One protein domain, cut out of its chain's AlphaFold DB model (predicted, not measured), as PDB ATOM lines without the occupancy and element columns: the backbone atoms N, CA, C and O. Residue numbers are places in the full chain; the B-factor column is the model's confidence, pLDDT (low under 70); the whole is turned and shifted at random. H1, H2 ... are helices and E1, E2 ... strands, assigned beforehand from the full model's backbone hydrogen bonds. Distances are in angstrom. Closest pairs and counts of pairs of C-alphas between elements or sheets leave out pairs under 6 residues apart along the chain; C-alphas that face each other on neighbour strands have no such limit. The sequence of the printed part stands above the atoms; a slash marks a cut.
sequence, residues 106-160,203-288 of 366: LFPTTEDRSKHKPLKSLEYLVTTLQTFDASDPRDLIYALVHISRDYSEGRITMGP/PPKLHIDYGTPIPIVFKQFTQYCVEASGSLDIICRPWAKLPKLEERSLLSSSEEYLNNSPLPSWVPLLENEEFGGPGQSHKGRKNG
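What this domain is: This is residues 106 to 160 and 203 to 288 of the 366 residues of an uncharacterized protein of Aspergillus kawachii (UniProt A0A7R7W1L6). With little regular structure, this loop-rich body has short helices H1 and H2 near its middle and long H4 beside a small parallel strand pair, E1 and E2. H6 and H7 lie at one end; residues 109 to 114 stick out at the other. The 141 printed residues, in order H1 H2 H3 E1 E2 H4 H5 H6 H7, are mostly helix among named elements, compact, radius of gyration 16.2 A, spanning 46 by 38 by 28 A.

Where its parts are: Find H1, residues 122 to 128, from C-alpha 122 at (24.660, -10.873, -15.447); then H2 139 to 142, H3 149 to 152, E1 156 to 158, E2 206 to 208, H4 214 to 229, 22.5 A long, H5 233 to 236, H6 245 to 248, and H7 253 to 259, which ends with C-alpha 259 at (12.020, 13.156, -22.864).

How they stand to each other: H4 touches H5, closest C-alphas Cys 225 and Ile 234, 6.6 A, with residues 222 to 226 alone. N 157 and O 206 pair E1 with E2 at 2.9 A. H7 has 0 of 3 O i to N i+4 pairs within range, 3 of 4 i+3.

The domain as a whole: Across the cut, C-alphas 160 and 203 are 22.0 A apart. In this predicted model 47 printed residues have a pLDDT under 70, among them residues 271 to 288.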
ATOM      1  N   LEU A 106      20.824 -22.243 -15.830       87.25
ATOM      2  CA  LEU A 106      21.187 -21.343 -14.729       87.25
ATOM      3  C   LEU A 106      21.967 -22.042 -13.613       87.25
ATOM      4  O   LEU A 106      22.919 -21.465 -13.083       87.25
ATOM      5  N   PHE A 107      21.585 -23.272 -13.271       83.94
ATOM      6  CA  PHE A 107      22.172 -24.045 -12.178       83.94
ATOM      7  C   PHE A 107      22.648 -25.417 -12.666       83.94
ATOM      8  O   PHE A 107      22.072 -25.960 -13.609       83.94
ATOM      9  N   PRO A 108      23.676 -26.010 -12.034       76.62
ATOM     10  CA  PRO A 108      24.072 -27.385 -12.318       76.62
ATOM     11  C   PRO A 108      22.907 -28.367 -12.138       76.62
ATOM     12  O   PRO A 108      22.131 -28.263 -11.190       76.62
ATOM     13  N   THR A 109      22.813 -29.363 -13.016       64.88
ATOM     14  CA  THR A 109      21.910 -30.508 -12.866       64.88
ATOM     15  C   THR A 109      22.464 -31.454 -11.795       64.88
ATOM     16  O   THR A 109      23.245 -32.359 -12.075       64.88
ATOM     17  N   THR A 110      22.132 -31.224 -10.524       60.38
ATOM     18  CA  THR A 110      22.468 -32.135  -9.409       60.38
ATOM     19  C   THR A 110      21.320 -32.172  -8.390       60.38
ATOM     20  O   THR A 110      20.451 -31.305  -8.397       60.38
ATOM     21  N   GLU A 111      21.279 -33.199  -7.536       57.41
ATOM     22  CA  GLU A 111      20.135 -33.514  -6.657       57.41
ATOM     23  C   GLU A 111      19.801 -32.446  -5.589       57.41
ATOM     24  O   GLU A 111      18.686 -32.451  -5.071       57.41
ATOM     25  N   ASP A 112      20.705 -31.506  -5.269       59.94
ATOM     26  CA  ASP A 112      20.504 -30.498  -4.209       59.94
ATOM     27  C   ASP A 112      20.574 -29.054  -4.738       59.94
ATOM     28  O   ASP A 112      21.621 -28.399  -4.708       59.94
ATOM     29  N   ARG A 113      19.413 -28.529  -5.157       58.38
ATOM     30  CA  ARG A 113      19.266 -27.147  -5.652       58.38
ATOM     31  C   ARG A 113      19.606 -26.066  -4.625       58.38
ATOM     32  O   ARG A 113      19.986 -24.966  -5.015       58.38
ATOM     33  N   SER A 114      19.522 -26.366  -3.326       57.03
ATOM     34  CA  SER A 114      19.657 -25.365  -2.256       57.03
ATOM     35  C   SER A 114      21.081 -24.816  -2.078       57.03
ATOM     36  O   SER A 114      21.269 -23.793  -1.422       57.03
ATOM     37  N   LYS A 115      22.087 -25.469  -2.679       61.75
ATOM     38  CA  LYS A 115      23.505 -25.078  -2.598       61.75
ATOM     39  C   LYS A 115      24.107 -24.640  -3.934       61.75
ATOM     40  O   LYS A 115      25.320 -24.426  -4.014       61.75
ATOM     41  N   HIS A 116      23.311 -24.538  -4.997       70.31
ATOM     42  CA  HIS A 116      23.840 -24.195  -6.311       70.31
ATOM     43  C   HIS A 116      24.160 -22.706  -6.424       70.31
ATOM     44  O   HIS A 116      23.329 -21.842  -6.159       70.31
ATOM     45  N   LYS A 117      25.385 -22.414  -6.869       81.50
ATOM     46  CA  LYS A 117      25.747 -21.077  -7.336       81.50
ATOM     47  C   LYS A 117      25.269 -20.913  -8.781       81.50
ATOM     48  O   LYS A 117      25.423 -21.863  -9.557       81.50
ATOM     49  N   PRO A 118      24.722 -19.748  -9.160       89.06
ATOM     50  CA  PRO A 118      24.365 -19.501 -10.546       89.06
ATOM     51  C   PRO A 118      25.593 -19.558 -11.463       89.06
ATOM     52  O   PRO A 118      26.678 -19.100 -11.103       89.06
ATOM     53  N   LEU A 119      25.421 -20.122 -12.658       90.12
ATOM     54  CA  LEU A 119      26.507 -20.336 -13.623       90.12
ATOM     55  C   LEU A 119      26.679 -19.178 -14.608       90.12
ATOM     56  O   LEU A 119      27.768 -18.965 -15.149       90.12
ATOM     57  N   LYS A 120      25.594 -18.452 -14.875       93.25
ATOM     58  CA  LYS A 120      25.521 -17.445 -15.933       93.25
ATOM     59  C   LYS A 120      25.864 -16.060 -15.399       93.25
ATOM     60  O   LYS A 120      25.431 -15.695 -14.309       93.25
ATOM     61  N   SER A 121      26.644 -15.297 -16.164       93.75
ATOM     62  CA  SER A 121      26.942 -13.909 -15.810       93.75
ATOM     63  C   SER A 121      25.716 -13.017 -15.979       93.75
ATOM     64  O   SER A 121      24.815 -13.325 -16.761       93.75
ATOM     65  N   LEU A 122      25.705 -11.880 -15.289       94.62
ATOM     66  CA  LEU A 122      24.660 -10.873 -15.447       94.62
ATOM     67  C   LEU A 122      24.581 -10.377 -16.900       94.62
ATOM     68  O   LEU A 122      23.489 -10.275 -17.448       94.62
ATOM     69  N   GLU A 123      25.729 -10.168 -17.553       93.50
ATOM     70  CA  GLU A 123      25.812  -9.807 -18.976       93.50
ATOM     71  C   GLU A 123      25.089 -10.819 -19.878       93.50
ATOM     72  O   GLU A 123      24.283 -10.441 -20.733       93.50
ATOM     73  N   TYR A 124      25.334 -12.118 -19.667       92.62
ATOM     74  CA  TYR A 124      24.689 -13.179 -20.439       92.62
ATOM     75  C   TYR A 124      23.172 -13.164 -20.250       92.62
ATOM     76  O   TYR A 124      22.429 -13.276 -21.222       92.62
ATOM     77  N   LEU A 125      22.708 -13.022 -19.006       94.44
ATOM     78  CA  LEU A 125      21.282 -13.026 -18.691       94.44
ATOM     79  C   LEU A 125      20.576 -11.816 -19.306       94.44
ATOM     80  O   LEU A 125      19.546 -11.981 -19.954       94.44
ATOM     81  N   VAL A 126      21.149 -10.619 -19.162       93.94
ATOM     82  CA  VAL A 126      20.579  -9.379 -19.707       93.94
ATOM     83  C   VAL A 126      20.469  -9.441 -21.234       93.94
ATOM     84  O   VAL A 126      19.415  -9.112 -21.778       93.94
ATOM     85  N   THR A 127      21.517  -9.920 -21.913       88.75
ATOM     86  CA  THR A 127      21.557 -10.013 -23.385       88.75
ATOM     87  C   THR A 127      20.693 -11.147 -23.941       88.75
ATOM     88  O   THR A 127      20.038 -10.974 -24.964       88.75
ATOM     89  N   THR A 128      20.622 -12.294 -23.261       87.81
ATOM     90  CA  THR A 128      19.804 -13.439 -23.703       87.81
ATOM     91  C   THR A 128      18.312 -13.162 -23.518       87.81
ATOM     92  O   THR A 128      17.498 -13.485 -24.379       87.81
ATOM     93  N   LEU A 129      17.944 -12.499 -22.421       89.44
ATOM     94  CA  LEU A 129      16.560 -12.155 -22.100       89.44
ATOM     95  C   LEU A 129      16.139 -10.811 -22.706       89.44
ATOM     96  O   LEU A 129      15.177 -10.211 -22.246       89.44
ATOM     97  N   GLN A 130      16.830 -10.300 -23.727       85.62
ATOM     98  CA  GLN A 130      16.545  -8.996 -24.344       85.62
ATOM     99  C   GLN A 130      15.076  -8.819 -24.785       85.62
ATOM    100  O   GLN A 130      14.555  -7.709 -24.775       85.62
ATOM    101  N   THR A 131      14.380  -9.911 -25.109       80.81
ATOM    102  CA  THR A 131      12.970  -9.898 -25.524       80.81
ATOM    103  C   THR A 131      11.975  -9.812 -24.360       80.81
ATOM    104  O   THR A 131      10.780  -9.669 -24.607       80.81
ATOM    105  N   PHE A 132      12.446  -9.883 -23.109       88.62
ATOM    106  CA  PHE A 132      11.610  -9.898 -21.912       88.62
ATOM    107  C   PHE A 132      11.302  -8.479 -21.427       88.62
ATOM    108  O   PHE A 132      12.185  -7.629 -21.290       88.62
ATOM    109  N   ASP A 133      10.041  -8.241 -21.108       84.94
ATOM    110  CA  ASP A 133       9.487  -6.959 -20.723       84.94
ATOM    111  C   ASP A 133       9.626  -6.684 -19.228       84.94
ATOM    112  O   ASP A 133       9.396  -7.543 -18.374       84.94
ATOM    113  N   ALA A 134       9.954  -5.438 -18.920       86.56
ATOM    114  CA  ALA A 134       9.967  -4.896 -17.578       86.56
ATOM    115  C   ALA A 134       9.221  -3.562 -17.569       86.56
ATOM    116  O   ALA A 134       9.415  -2.745 -18.469       86.56
ATOM    117  N   SER A 135       8.372  -3.349 -16.562       83.19
ATOM    118  CA  SER A 135       7.676  -2.069 -16.385       83.19
ATOM    119  C   SER A 135       8.649  -0.963 -15.986       83.19
ATOM    120  O   SER A 135       8.573   0.139 -16.519       83.19
ATOM    121  N   ASP A 136       9.586  -1.271 -15.087       84.88
ATOM    122  CA  ASP A 136      10.719  -0.408 -14.778       84.88
ATOM    123  C   ASP A 136      11.924  -0.806 -15.653       84.88
ATOM    124  O   ASP A 136      12.385  -1.947 -15.568       84.88
ATOM    125  N   PRO A 137      12.482   0.090 -16.487       86.50
ATOM    126  CA  PRO A 137      13.649  -0.219 -17.318       86.50
ATOM    127  C   PRO A 137      14.879  -0.701 -16.537       86.50
ATOM    128  O   PRO A 137      15.724  -1.398 -17.095       86.50
ATOM    129  N   ARG A 138      14.999  -0.362 -15.248       90.06
ATOM    130  CA  ARG A 138      16.096  -0.839 -14.389       90.06
ATOM    131  C   ARG A 138      16.010  -2.342 -14.139       90.06
ATOM    132  O   ARG A 138      17.045  -3.004 -14.035       90.06
ATOM    133  N   ASP A 139      14.803  -2.908 -14.147       92.25
ATOM    134  CA  ASP A 139      14.579  -4.340 -13.932       92.25
ATOM    135  C   ASP A 139      15.107  -5.202 -15.075       92.25
ATOM    136  O   ASP A 139      15.349  -6.388 -14.857       92.25
ATOM    137  N   LEU A 140      15.382  -4.625 -16.255       91.50
ATOM    138  CA  LEU A 140      16.124  -5.314 -17.319       91.50
ATOM    139  C   LEU A 140      17.441  -5.901 -16.794       91.50
ATOM    140  O   LEU A 140      17.866  -6.951 -17.273       91.50
ATOM    141  N   ILE A 141      18.041  -5.237 -15.800       94.25
ATOM    142  CA  ILE A 141      19.247  -5.656 -15.088       94.25
ATOM    143  C   ILE A 141      18.876  -6.199 -13.701       94.25
ATOM    144  O   ILE A 141      19.254  -7.316 -13.350       94.25
ATOM    145  N   TYR A 142      18.138  -5.426 -12.897       94.38
ATOM    146  CA  TYR A 142      17.992  -5.674 -11.456       94.38
ATOM    147  C   TYR A 142      17.247  -6.970 -11.120       94.38
ATOM    148  O   TYR A 142      17.642  -7.665 -10.181       94.38
ATOM    149  N   ALA A 143      16.257  -7.364 -11.924       93.56
ATOM    150  CA  ALA A 143      15.528  -8.618 -11.734       93.56
ATOM    151  C   ALA A 143      16.408  -9.872 -11.936       93.56
ATOM    152  O   ALA A 143      16.038 -10.972 -11.535       93.56
ATOM    153  N   LEU A 144      17.578  -9.730 -12.566       95.12
ATOM    154  CA  LEU A 144      18.469 -10.844 -12.915       95.12
ATOM    155  C   LEU A 144      19.677 -10.959 -11.978       95.12
ATOM    156  O   LEU A 144      20.438 -11.923 -12.046       95.12
ATOM    157  N   VAL A 145      19.859  -9.995 -11.076       92.38
ATOM    158  CA  VAL A 145      21.056  -9.883 -10.235       92.38
ATOM    159  C   VAL A 145      21.211 -11.076  -9.307       92.38
ATOM    160  O   VAL A 145      22.256 -11.722  -9.315       92.38
ATOM    161  N   HIS A 146      20.174 -11.419  -8.545       88.81
ATOM    162  CA  HIS A 146      20.252 -12.475  -7.528       88.81
ATOM    163  C   HIS A 146      20.435 -13.879  -8.119       88.81
ATOM    164  O   HIS A 146      20.859 -14.795  -7.419       88.81
ATOM    165  N   ILE A 147      20.140 -14.041  -9.409       91.25
ATOM    166  CA  ILE A 147      20.319 -15.288 -10.161       91.25
ATOM    167  C   ILE A 147      21.568 -15.249 -11.056       91.25
ATOM    168  O   ILE A 147      21.747 -16.128 -11.894       91.25
ATOM    169  N   SER A 148      22.439 -14.251 -10.887       94.06
ATOM    170  CA  SER A 148      23.696 -14.126 -11.628       94.06
ATOM    171  C   SER A 148      24.886 -14.682 -10.845       94.06
ATOM    172  O   SER A 148      24.962 -14.597  -9.613       94.06
ATOM    173  N   ARG A 149      25.868 -15.217 -11.574       92.81
ATOM    174  CA  ARG A 149      27.152 -15.663 -11.020       92.81
ATOM    175  C   ARG A 149      27.866 -14.515 -10.306       92.81
ATOM    176  O   ARG A 149      28.391 -14.703  -9.214       92.81
ATOM    177  N   ASP A 150      27.834 -13.328 -10.902       92.94
ATOM    178  CA  ASP A 150      28.481 -12.108 -10.421       92.94
ATOM    179  C   ASP A 150      28.042 -11.713  -9.005       92.94
ATOM    180  O   ASP A 150      28.875 -11.348  -8.171       92.94
ATOM    181  N   TYR A 151      26.751 -11.863  -8.698       90.31
ATOM    182  CA  TYR A 151      26.230 -11.650  -7.347       90.31
ATOM    183  C   TYR A 151      26.798 -12.667  -6.349       90.31
ATOM    184  O   TYR A 151      27.265 -12.291  -5.275       90.31
ATOM    185  N   SER A 152      26.844 -13.953  -6.722       86.19
ATOM    186  CA  SER A 152      27.383 -15.023  -5.864       86.19
ATOM    187  C   SER A 152      28.887 -14.898  -5.578       86.19
ATOM    188  O   SER A 152      29.396 -15.496  -4.628       86.19
ATOM    189  N   GLU A 153      29.592 -14.117  -6.394       87.75
ATOM    190  CA  GLU A 153      31.009 -13.794  -6.240       87.75
ATOM    191  C   GLU A 153      31.248 -12.463  -5.505       87.75
ATOM    192  O   GLU A 153      32.394 -12.053  -5.330       87.75
ATOM    193  N   GLY A 154      30.188 -11.781  -5.055       85.94
ATOM    194  CA  GLY A 154      30.296 -10.518  -4.320       85.94
ATOM    195  C   GLY A 154      30.709  -9.321  -5.182       85.94
ATOM    196  O   GLY A 154      31.172  -8.311  -4.648       85.94
ATOM    197  N   ARG A 155      30.538  -9.409  -6.508       88.00
ATOM    198  CA  ARG A 155      30.829  -8.315  -7.454       88.00
ATOM    199  C   ARG A 155      29.714  -7.267  -7.520       88.00
ATOM    200  O   ARG A 155      29.808  -6.302  -8.269       88.00
ATOM    201  N   ILE A 156      28.634  -7.451  -6.769       88.25
ATOM    202  CA  ILE A 156      27.455  -6.588  -6.820       88.25
ATOM    203  C   ILE A 156      27.097  -6.144  -5.404       88.25
ATOM    204  O   ILE A 156      27.019  -6.967  -4.491       88.25
ATOM    205  N   THR A 157      26.876  -4.844  -5.224       84.81
ATOM    206  CA  THR A 157      26.445  -4.237  -3.963       84.81
ATOM    207  C   THR A 157      25.036  -3.673  -4.099       84.81
ATOM    208  O   THR A 157      24.696  -3.018  -5.082       84.81
ATOM    209  N   MET A 158      24.200  -3.935  -3.096       79.12
ATOM    210  CA  MET A 158      22.840  -3.402  -3.027       79.12
ATOM    211  C   MET A 158      22.855  -2.097  -2.231       79.12
ATOM    212  O   MET A 158      23.390  -2.062  -1.120       79.12
ATOM    213  N   GLY A 159      22.265  -1.044  -2.788       68.38
ATOM    214  CA  GLY A 159      21.968   0.194  -2.081       68.38
ATOM    215  C   GLY A 159      20.889  -0.007  -1.008       68.38
ATOM    216  O   GLY A 159      20.278  -1.080  -0.919       68.38
ATOM    217  N   PRO A 160      20.639   1.006  -0.161       57.72
ATOM    218  CA  PRO A 160      19.589   0.937   0.849       57.72
ATOM    219  C   PRO A 160      18.238   0.679   0.174       57.72
ATOM    220  O   PRO A 160      17.796   1.466  -0.661       57.72
ATOM    221  N   PRO A 203      38.212  -7.147  -9.048       64.94
ATOM    222  CA  PRO A 203      36.959  -7.386  -9.747       64.94
ATOM    223  C   PRO A 203      36.083  -6.125  -9.712       64.94
ATOM    224  O   PRO A 203      35.949  -5.507  -8.645       64.94
ATOM    225  N   PRO A 204      35.469  -5.745 -10.846       77.94
ATOM    226  CA  PRO A 204      34.599  -4.580 -10.908       77.94
ATOM    227  C   PRO A 204      33.388  -4.767  -9.993       77.94
ATOM    228  O   PRO A 204      32.927  -5.893  -9.778       77.94
ATOM    229  N   LYS A 205      32.874  -3.662  -9.444       83.19
ATOM    230  CA  LYS A 205      31.687  -3.665  -8.583       83.19
ATOM    231  C   LYS A 205      30.536  -2.907  -9.223       83.19
ATOM    232  O   LYS A 205      30.698  -1.750  -9.598       83.19
ATOM    233  N   LEU A 206      29.365  -3.536  -9.279       88.50
ATOM    234  CA  LEU A 206      28.123  -2.892  -9.702       88.50
ATOM    235  C   LEU A 206      27.278  -2.524  -8.479       88.50
ATOM    236  O   LEU A 206      26.946  -3.396  -7.679       88.50
ATOM    237  N   HIS A 207      26.914  -1.249  -8.349       86.00
ATOM    238  CA  HIS A 207      26.008  -0.772  -7.305       86.00
ATOM    239  C   HIS A 207      24.573  -0.683  -7.836       86.00
ATOM    240  O   HIS A 207      24.340  -0.119  -8.904       86.00
ATOM    241  N   ILE A 208      23.614  -1.227  -7.088       87.56
ATOM    242  CA  ILE A 208      22.198  -1.287  -7.469       87.56
ATOM    243  C   ILE A 208      21.380  -0.374  -6.575       87.56
ATOM    244  O   ILE A 208      21.388  -0.541  -5.359       87.56
ATOM    245  N   ASP A 209      20.630   0.544  -7.175       86.38
ATOM    246  CA  ASP A 209      19.761   1.459  -6.446       86.38
ATOM    247  C   ASP A 209      18.620   1.961  -7.343       86.38
ATOM    248  O   ASP A 209      18.850   2.571  -8.386       86.38
ATOM    249  N   TYR A 210      17.374   1.738  -6.917       85.81
ATOM    250  CA  TYR A 210      16.182   2.237  -7.616       85.81
ATOM    251  C   TYR A 210      16.011   3.760  -7.507       85.81
ATOM    252  O   TYR A 210      15.184   4.330  -8.209       85.81
ATOM    253  N   GLY A 211      16.778   4.442  -6.657       84.38
ATOM    254  CA  GLY A 211      16.911   5.897  -6.682       84.38
ATOM    255  C   GLY A 211      17.806   6.406  -7.816       84.38
ATOM    256  O   GLY A 211      17.774   7.595  -8.128       84.38
ATOM    257  N   THR A 212      18.591   5.530  -8.456       85.19
ATOM    258  CA  THR A 212      19.510   5.925  -9.525       85.19
ATOM    259  C   THR A 212      18.751   6.137 -10.849       85.19
ATOM    260  O   THR A 212      17.973   5.264 -11.254       85.19
ATOM    261  N   PRO A 213      18.987   7.263 -11.553       84.88
ATOM    262  CA  PRO A 213      18.384   7.533 -12.859       84.88
ATOM    263  C   PRO A 213      18.740   6.473 -13.915       84.88
ATOM    264  O   PRO A 213      19.882   6.007 -13.975       84.88
ATOM    265  N   ILE A 214      17.796   6.130 -14.800       86.31
ATOM    266  CA  ILE A 214      17.925   5.040 -15.791       86.31
ATOM    267  C   ILE A 214      19.230   5.095 -16.628       86.31
ATOM    268  O   ILE A 214      19.931   4.081 -16.679       86.31
ATOM    269  N   PRO A 215      19.649   6.223 -17.246       84.06
ATOM    270  CA  PRO A 215      20.900   6.296 -18.002       84.06
ATOM    271  C   PRO A 215      22.142   6.028 -17.171       84.06
ATOM    272  O   PRO A 215      23.123   5.503 -17.695       84.06
ATOM    273  N   ILE A 216      22.118   6.399 -15.889       84.81
ATOM    274  CA  ILE A 216      23.243   6.166 -14.986       84.81
ATOM    275  C   ILE A 216      23.350   4.674 -14.700       84.81
ATOM    276  O   ILE A 216      24.438   4.123 -14.851       84.81
ATOM    277  N   VAL A 217      22.227   4.005 -14.414       89.31
ATOM    278  CA  VAL A 217      22.184   2.542 -14.255       89.31
ATOM    279  C   VAL A 217      22.701   1.847 -15.514       89.31
ATOM    280  O   VAL A 217      23.553   0.962 -15.433       89.31
ATOM    281  N   PHE A 218      22.244   2.269 -16.695       90.31
ATOM    282  CA  PHE A 218      22.655   1.646 -17.954       90.31
ATOM    283  C   PHE A 218      24.139   1.867 -18.258       90.31
ATOM    284  O   PHE A 218      24.828   0.955 -18.726       90.31
ATOM    285  N   LYS A 219      24.659   3.057 -17.940       87.62
ATOM    286  CA  LYS A 219      26.084   3.366 -18.052       87.62
ATOM    287  C   LYS A 219      26.923   2.514 -17.109       87.62
ATOM    288  O   LYS A 219      27.889   1.911 -17.565       87.62
ATOM    289  N   GLN A 220      26.539   2.441 -15.838       89.56
ATOM    290  CA  GLN A 220      27.229   1.636 -14.833       89.56
ATOM    291  C   GLN A 220      27.255   0.162 -15.231       89.56
ATOM    292  O   GLN A 220      28.305  -0.467 -15.169       89.56
ATOM    293  N   PHE A 221      26.131  -0.374 -15.706       93.06
ATOM    294  CA  PHE A 221      26.067  -1.749 -16.188       93.06
ATOM    295  C   PHE A 221      26.962  -1.990 -17.410       93.06
ATOM    296  O   PHE A 221      27.699  -2.969 -17.445       93.06
ATOM    297  N   THR A 222      26.962  -1.084 -18.390       89.19
ATOM    298  CA  THR A 222      27.830  -1.227 -19.571       89.19
ATOM    299  C   THR A 222      29.307  -1.195 -19.182       89.19
ATOM    300  O   THR A 222      30.073  -2.042 -19.629       89.19
ATOM    301  N   GLN A 223      29.705  -0.252 -18.320       88.25
ATOM    302  CA  GLN A 223      31.072  -0.173 -17.795       88.25
ATOM    303  C   GLN A 223      31.446  -1.452 -17.040       88.25
ATOM    304  O   GLN A 223      32.491  -2.036 -17.310       88.25
ATOM    305  N   TYR A 224      30.547  -1.939 -16.182       92.50
ATOM    306  CA  TYR A 224      30.717  -3.194 -15.461       92.50
ATOM    307  C   TYR A 224      30.970  -4.380 -16.402       92.50
ATOM    308  O   TYR A 224      31.912  -5.136 -16.185       92.50
ATOM    309  N   CYS A 225      30.173  -4.540 -17.462       89.56
ATOM    310  CA  CYS A 225      30.353  -5.623 -18.433       89.56
ATOM    311  C   CYS A 225      31.708  -5.536 -19.147       89.56
ATOM    312  O   CYS A 225      32.374  -6.558 -19.314       89.56
ATOM    313  N   VAL A 226      32.148  -4.328 -19.518       85.31
ATOM    314  CA  VAL A 226      33.454  -4.118 -20.162       85.31
ATOM    315  C   VAL A 226      34.602  -4.492 -19.229       85.31
ATOM    316  O   VAL A 226      35.510  -5.224 -19.619       85.31
ATOM    317  N   GLU A 227      34.547  -4.047 -17.976       87.25
ATOM    318  CA  GLU A 227      35.576  -4.343 -16.976       87.25
ATOM    319  C   GLU A 227      35.584  -5.824 -16.566       87.25
ATOM    320  O   GLU A 227      36.648  -6.400 -16.339       87.25
ATOM    321  N   ALA A 228      34.410  -6.459 -16.487       86.06
ATOM    322  CA  ALA A 228      34.267  -7.842 -16.040       86.06
ATOM    323  C   ALA A 228      34.656  -8.859 -17.120       86.06
ATOM    324  O   ALA A 228      35.169  -9.931 -16.790       86.06
ATOM    325  N   SER A 229      34.388  -8.549 -18.392       83.81
ATOM    326  CA  SER A 229      34.701  -9.421 -19.531       83.81
ATOM    327  C   SER A 229      36.057  -9.117 -20.172       83.81
ATOM    328  O   SER A 229      36.627  -9.988 -20.828       83.81
ATOM    329  N   GLY A 230      36.571  -7.892 -20.010       80.69
ATOM    330  CA  GLY A 230      37.708  -7.390 -20.781       80.69
ATOM    331  C   GLY A 230      37.391  -7.178 -22.268       80.69
ATOM    332  O   GLY A 230      38.318  -7.059 -23.067       80.69
ATOM    333  N   SER A 231      36.107  -7.155 -22.650       83.62
ATOM    334  CA  SER A 231      35.641  -6.971 -24.028       83.62
ATOM    335  C   SER A 231      34.639  -5.822 -24.149       83.62
ATOM    336  O   SER A 231      33.984  -5.427 -23.191       83.62
ATOM    337  N   LEU A 232      34.483  -5.309 -25.368       79.38
ATOM    338  CA  LEU A 232      33.451  -4.339 -25.729       79.38
ATOM    339  C   LEU A 232      32.170  -4.997 -26.263       79.38
ATOM    340  O   LEU A 232      31.265  -4.286 -26.674       79.38
ATOM    341  N   ASP A 233      32.055  -6.329 -26.245       79.19
ATOM    342  CA  ASP A 233      30.917  -7.087 -26.795       79.19
ATOM    343  C   ASP A 233      29.537  -6.520 -26.423       79.19
ATOM    344  O   ASP A 233      28.636  -6.490 -27.263       79.19
ATOM    345  N   ILE A 234      29.375  -6.048 -25.185       83.88
ATOM    346  CA  ILE A 234      28.112  -5.514 -24.669       83.88
ATOM    347  C   ILE A 234      27.583  -4.306 -25.458       83.88
ATOM    348  O   ILE A 234      26.371  -4.118 -25.532       83.88
ATOM    349  N   ILE A 235      28.451  -3.499 -26.081       79.56
ATOM    350  CA  ILE A 235      28.016  -2.338 -26.883       79.56
ATOM    351  C   ILE A 235      27.546  -2.760 -28.280       79.56
ATOM    352  O   ILE A 235      26.818  -2.025 -28.939       79.56
ATOM    353  N   CYS A 236      27.953  -3.950 -28.724       76.06
ATOM    354  CA  CYS A 236      27.588  -4.526 -30.015       76.06
ATOM    355  C   CYS A 236      26.296  -5.350 -29.946       76.06
ATOM    356  O   CYS A 236      25.843  -5.855 -30.971       76.06
ATOM    357  N   ARG A 237      25.724  -5.537 -28.749       76.06
ATOM    358  CA  ARG A 237      24.530  -6.354 -28.521       76.06
ATOM    359  C   ARG A 237      23.414  -5.483 -27.958       76.06
ATOM    360  O   ARG A 237      23.583  -4.953 -26.871       76.06
ATOM    361  N   PRO A 238      22.272  -5.349 -28.631       77.94
ATOM    362  CA  PRO A 238      21.119  -4.633 -28.102       77.94
ATOM    363  C   PRO A 238      20.630  -5.302 -26.832       77.94
ATOM    364  O   PRO A 238      20.420  -6.509 -26.782       77.94
ATOM    365  N   TRP A 239      20.454  -4.516 -25.783       85.38
ATOM    366  CA  TRP A 239      19.978  -5.042 -24.506       85.38
ATOM    367  C   TRP A 239      19.109  -4.036 -23.759       85.38
ATOM    368  O   TRP A 239      18.263  -4.424 -22.952       85.38
ATOM    369  N   ALA A 240      19.281  -2.744 -24.042       86.25
ATOM    370  CA  ALA A 240      18.510  -1.691 -23.418       86.25
ATOM    371  C   ALA A 240      17.162  -1.517 -24.127       86.25
ATOM    372  O   ALA A 240      17.065  -1.471 -25.358       86.25
ATOM    373  N   LYS A 241      16.112  -1.357 -23.324       82.75
ATOM    374  CA  LYS A 241      14.775  -0.979 -23.773       82.75
ATOM    375  C   LYS A 241      14.328   0.227 -22.964       82.75
ATOM    376  O   LYS A 241      14.380   0.201 -21.737       82.75
ATOM    377  N   LEU A 242      13.909   1.280 -23.655       75.75
ATOM    378  CA  LEU A 242      13.278   2.427 -23.017       75.75
ATOM    379  C   LEU A 242      11.754   2.286 -23.088       75.75
ATOM    380  O   LEU A 242      11.246   1.631 -23.999       75.75
ATOM    381  N   PRO A 243      11.012   2.912 -22.160       69.88
ATOM    382  CA  PRO A 243       9.568   3.031 -22.283       69.88
ATOM    383  C   PRO A 243       9.229   3.792 -23.561       69.88
ATOM    384  O   PRO A 243       9.942   4.741 -23.940       69.88
ATOM    385  N   LYS A 244       8.125   3.408 -24.208       69.88
ATOM    386  CA  LYS A 244       7.628   4.144 -25.374       69.88
ATOM    387  C   LYS A 244       7.355   5.592 -24.984       69.88
ATOM    388  O   LYS A 244       6.979   5.859 -23.849       69.88
ATOM    389  N   LEU A 245       7.477   6.518 -25.935       66.88
ATOM    390  CA  LEU A 245       7.217   7.948 -25.702       66.88
ATOM    391  C   LEU A 245       5.866   8.204 -25.010       66.88
ATOM    392  O   LEU A 245       5.789   9.021 -24.100       66.88
ATOM    393  N   GLU A 246       4.830   7.457 -25.389       67.06
ATOM    394  CA  GLU A 246       3.487   7.528 -24.796       67.06
ATOM    395  C   GLU A 246       3.480   7.129 -23.307       67.06
ATOM    396  O   GLU A 246       2.806   7.749 -22.484       67.06
ATOM    397  N   GLU A 247       4.294   6.136 -22.945       67.00
ATOM    398  CA  GLU A 247       4.422   5.569 -21.600       67.00
ATOM    399  C   GLU A 247       5.387   6.384 -20.715       67.00
ATOM    400  O   GLU A 247       5.298   6.320 -19.491       67.00
ATOM    401  N   ARG A 248       6.276   7.211 -21.298       70.75
ATOM    402  CA  ARG A 248       7.215   8.069 -20.540       70.75
ATOM    403  C   ARG A 248       6.518   9.134 -19.700       70.75
ATOM    404  O   ARG A 248       7.047   9.534 -18.671       70.75
ATOM    405  N   SER A 249       5.322   9.550 -20.111       64.88
ATOM    406  CA  SER A 249       4.472  10.467 -19.341       64.88
ATOM    407  C   SER A 249       4.020   9.894 -17.988       64.88
ATOM    408  O   SER A 249       3.622  10.651 -17.107       64.88
ATOM    409  N   LEU A 250       4.096   8.567 -17.818       67.88
ATOM    410  CA  LEU A 250       3.712   7.846 -16.602       67.88
ATOM    411  C   LEU A 250       4.893   7.606 -15.648       67.88
ATOM    412  O   LEU A 250       4.698   7.036 -14.573       67.88
ATOM    413  N   LEU A 251       6.114   7.992 -16.034       65.62
ATOM    414  CA  LEU A 251       7.303   7.830 -15.199       65.62
ATOM    415  C   LEU A 251       7.328   8.856 -14.058       65.62
ATOM    416  O   LEU A 251       6.670   9.896 -14.109       65.62
ATOM    417  N   SER A 252       8.099   8.564 -13.009       67.06
ATOM    418  CA  SER A 252       8.295   9.503 -11.902       67.06
ATOM    419  C   SER A 252       8.928  10.809 -12.384       67.06
ATOM    420  O   SER A 252       9.680  10.831 -13.357       67.06
ATOM    421  N   SER A 253       8.694  11.899 -11.648       65.25
ATOM    422  CA  SER A 253       9.288  13.216 -11.934       65.25
ATOM    423  C   SER A 253      10.819  13.188 -12.006       65.25
ATOM    424  O   SER A 253      11.420  13.998 -12.701       65.25
ATOM    425  N   SER A 254      11.463  12.233 -11.321       62.44
ATOM    426  CA  SER A 254      12.908  12.009 -11.422       62.44
ATOM    427  C   SER A 254      13.362  11.616 -12.826       62.44
ATOM    428  O   SER A 254      14.510  11.877 -13.143       62.44
ATOM    429  N   GLU A 255      12.496  11.032 -13.662       69.19
ATOM    430  CA  GLU A 255      12.819  10.485 -14.989       69.19
ATOM    431  C   GLU A 255      12.350  11.374 -16.153       69.19
ATOM    432  O   GLU A 255      12.484  11.001 -17.320       69.19
ATOM    433  N   GLU A 256      11.825  12.568 -15.867       65.69
ATOM    434  CA  GLU A 256      11.299  13.500 -16.875       65.69
ATOM    435  C   GLU A 256      12.368  13.905 -17.914       65.69
ATOM    436  O   GLU A 256      12.061  14.185 -19.078       65.69
ATOM    437  N   TYR A 257      13.649  13.840 -17.532       65.88
ATOM    438  CA  TYR A 257      14.783  14.097 -18.417       65.88
ATOM    439  C   TYR A 257      14.870  13.110 -19.598       65.88
ATOM    440  O   TYR A 257      15.461  13.469 -20.614       65.88
ATOM    441  N   LEU A 258      14.270  11.910 -19.532       68.00
ATOM    442  CA  LEU A 258      14.255  10.943 -20.646       68.00
ATOM    443  C   LEU A 258      13.486  11.447 -21.877       68.00
ATOM    444  O   LEU A 258      13.622  10.880 -22.965       68.00
ATOM    445  N   ASN A 259      12.679  12.500 -21.734       64.31
ATOM    446  CA  ASN A 259      12.020  13.156 -22.864       64.31
ATOM    447  C   ASN A 259      12.986  14.046 -23.664       64.31
ATOM    448  O   ASN A 259      12.805  14.213 -24.866       64.31
ATOM    449  N   ASN A 260      14.025  14.574 -23.007       56.66
ATOM    450  CA  ASN A 260      14.905  15.611 -23.556       56.66
ATOM    451  C   ASN A 260      16.382  15.191 -23.647       56.66
ATOM    452  O   ASN A 260      17.163  15.851 -24.330       56.66
ATOM    453  N   SER A 261      16.784  14.112 -22.972       58.38
ATOM    454  CA  SER A 261      18.152  13.599 -22.955       58.38
ATOM    455  C   SER A 261      18.169  12.142 -23.426       58.38
ATOM    456  O   SER A 261      17.664  11.261 -22.723       58.38
ATOM    457  N   PRO A 262      18.702  11.856 -24.627       65.31
ATOM    458  CA  PRO A 262      18.852  10.487 -25.093       65.31
ATOM    459  C   PRO A 262      19.955   9.770 -24.304       65.31
ATOM    460  O   PRO A 262      20.919  10.387 -23.846       65.31
ATOM    461  N   LEU A 263      19.830   8.444 -24.176       70.81
ATOM    462  CA  LEU A 263      20.930   7.606 -23.697       70.81
ATOM    463  C   LEU A 263      22.196   7.861 -24.536       70.81
ATOM    464  O   LEU A 263      22.085   8.180 -25.726       70.81
ATOM    465  N   PRO A 264      23.400   7.690 -23.957       73.62
ATOM    466  CA  PRO A 264      24.630   7.718 -24.737       73.62
ATOM    467  C   PRO A 264      24.540   6.763 -25.933       73.62
ATOM    468  O   PRO A 264      24.025   5.656 -25.800       73.62
ATOM    469  N   SER A 265      25.073   7.166 -27.087       70.62
ATOM    470  CA  SER A 265      24.943   6.416 -28.349       70.62
ATOM    471  C   SER A 265      25.530   5.001 -28.320       70.62
ATOM    472  O   SER A 265      25.180   4.178 -29.159       70.62
ATOM    473  N   TRP A 266      26.418   4.715 -27.367       74.25
ATOM    474  CA  TRP A 266      27.023   3.399 -27.159       74.25
ATOM    475  C   TRP A 266      26.188   2.474 -26.263       74.25
ATOM    476  O   TRP A 266      26.598   1.340 -26.042       74.25
ATOM    477  N   VAL A 267      25.038   2.926 -25.743       76.88
ATOM    478  CA  VAL A 267      24.036   2.048 -25.123       76.88
ATOM    479  C   VAL A 267      23.089   1.568 -26.228       76.88
ATOM    480  O   VAL A 267      22.251   2.346 -26.692       76.88
ATOM    481  N   PRO A 268      23.208   0.311 -26.684       70.62
ATOM    482  CA  PRO A 268      22.447  -0.167 -27.828       70.62
ATOM    483  C   PRO A 268      20.982  -0.404 -27.438       70.62
ATOM    484  O   PRO A 268      20.661  -1.209 -26.557       70.62
ATOM    485  N   LEU A 269      20.087   0.319 -28.111       78.75
ATOM    486  CA  LEU A 269      18.642   0.210 -27.939       78.75
ATOM    487  C   LEU A 269      18.063  -0.873 -28.843       78.75
ATOM    488  O   LEU A 269      18.269  -0.841 -30.053       78.75
ATOM    489  N   LEU A 270      17.229  -1.747 -28.280       73.31
ATOM    490  CA  LEU A 270      16.463  -2.750 -29.037       73.31
ATOM    491  C   LEU A 270      15.552  -2.134 -30.106       73.31
ATOM    492  O   LEU A 270      15.233  -2.764 -31.109       73.31
ATOM    493  N   GLU A 271      15.113  -0.895 -29.905       67.69
ATOM    494  CA  GLU A 271      14.287  -0.169 -30.872       67.69
ATOM    495  C   GLU A 271      15.060   0.245 -32.123       67.69
ATOM    496  O   GLU A 271      14.428   0.457 -33.153       67.69
ATOM    497  N   ASN A 272      16.394   0.314 -32.042       64.44
ATOM    498  CA  ASN A 272      17.287   0.636 -33.155       64.44
ATOM    499  C   ASN A 272      17.732  -0.615 -33.929       64.44
ATOM    500  O   ASN A 272      18.514  -0.497 -34.871       64.44
ATOM    501  N   GLU A 273      17.220  -1.795 -33.565       65.19
ATOM    502  CA  GLU A 273      17.539  -3.045 -34.244       65.19
ATOM    503  C   GLU A 273      17.128  -3.050 -35.703       65.19
ATOM    504  O   GLU A 273      16.097  -2.477 -36.069       65.19
ATOM    505  N   GLU A 274      17.892  -3.765 -36.530       54.69
ATOM    506  CA  GLU A 274      17.691  -3.769 -37.978       54.69
ATOM    507  C   GLU A 274      16.249  -4.129 -38.351       54.69
ATOM    508  O   GLU A 274      15.641  -3.495 -39.209       54.69
ATOM    509  N   PHE A 275      15.647  -5.067 -37.625       53.16
ATOM    510  CA  PHE A 275      14.281  -5.547 -37.839       53.16
ATOM    511  C   PHE A 275      13.277  -5.041 -36.785       53.16
ATOM    512  O   PHE A 275      12.134  -5.501 -36.731       53.16
ATOM    513  N   GLY A 276      13.687  -4.061 -35.973       57.78
ATOM    514  CA  GLY A 276      12.949  -3.574 -34.812       57.78
ATOM    515  C   GLY A 276      12.892  -4.585 -33.661       57.78
ATOM    516  O   GLY A 276      13.425  -5.689 -33.743       57.78
ATOM    517  N   GLY A 277      12.221  -4.198 -32.574       55.41
ATOM    518  CA  GLY A 277      12.066  -5.042 -31.387       55.41
ATOM    519  C   GLY A 277      11.195  -6.301 -31.598       55.41
ATOM    520  O   GLY A 277      10.618  -6.507 -32.672       55.41
ATOM    521  N   PRO A 278      11.042  -7.137 -30.553       51.41
ATOM    522  CA  PRO A 278      10.327  -8.417 -30.613       51.41
ATOM    523  C   PRO A 278       8.922  -8.292 -31.226       51.41
ATOM    524  O   PRO A 278       8.161  -7.382 -30.891       51.41
ATOM    525  N   GLY A 279       8.574  -9.193 -32.151       50.47
ATOM    526  CA  GLY A 279       7.285  -9.192 -32.862       50.47
ATOM    527  C   GLY A 279       7.178  -8.197 -34.027       50.47
ATOM    528  O   GLY A 279       6.172  -8.194 -34.740       50.47
ATOM    529  N   GLN A 280       8.200  -7.368 -34.268       48.62
ATOM    530  CA  GLN A 280       8.234  -6.437 -35.402       48.62
ATOM    531  C   GLN A 280       9.031  -6.954 -36.604       48.62
ATOM    532  O   GLN A 280       8.890  -6.394 -37.694       48.62
ATOM    533  N   SER A 281       9.749  -8.070 -36.447       45.72
ATOM    534  CA  SER A 281      10.628  -8.650 -37.469       45.72
ATOM    535  C   SER A 281       9.893  -9.049 -38.755       45.72
ATOM    536  O   SER A 281      10.433  -8.933 -39.852       45.72
ATOM    537  N   HIS A 282       8.616  -9.433 -38.653       40.31
ATOM    538  CA  HIS A 282       7.784  -9.794 -39.808       40.31
ATOM    539  C   HIS A 282       7.413  -8.602 -40.707       40.31
ATOM    540  O   HIS A 282       6.891  -8.806 -41.801       40.31
ATOM    541  N   LYS A 283       7.651  -7.358 -40.265       44.84
ATOM    542  CA  LYS A 283       7.379  -6.142 -41.052       44.84
ATOM    543  C   LYS A 283       8.573  -5.695 -41.909       44.84
ATOM    544  O   LYS A 283       8.485  -4.651 -42.548       44.84
ATOM    545  N   GLY A 284       9.648  -6.487 -41.960       43.50
ATOM    546  CA  GLY A 284      10.878  -6.158 -42.682       43.50
ATOM    547  C   GLY A 284      11.828  -5.268 -41.876       43.50
ATOM    548  O   GLY A 284      11.589  -4.984 -40.703       43.50
ATOM    549  N   ARG A 285      12.934  -4.857 -42.510       44.69
ATOM    550  CA  ARG A 285      13.961  -4.002 -41.903       44.69
ATOM    551  C   ARG A 285      13.359  -2.633 -41.558       44.69
ATOM    552  O   ARG A 285      12.759  -1.991 -42.417       44.69
ATOM    553  N   LYS A 286      13.489  -2.208 -40.303       52.06
ATOM    554  CA  LYS A 286      12.988  -0.928 -39.782       52.06
ATOM    555  C   LYS A 286      14.090   0.089 -39.567       52.06
ATOM    556  O   LYS A 286      13.865   1.269 -39.811       52.06
ATOM    557  N   ASN A 287      15.258  -0.382 -39.141       48.91
ATOM    558  CA  ASN A 287      16.408   0.464 -38.897       48.91
ATOM    559  C   ASN A 287      17.590  -0.004 -39.742       48.91
ATOM    560  O   ASN A 287      17.878  -1.182 -39.941       48.91
ATOM    561  N   GLY A 288      18.270   0.961 -40.311       43.91
ATOM    562  CA  GLY A 288      19.405   0.777 -41.185       43.91
ATOM    563  C   GLY A 288      19.745   2.167 -41.648       43.91
ATOM    564  O   GLY A 288      18.849   2.917 -42.037       43.91
TER     565      GLY A 288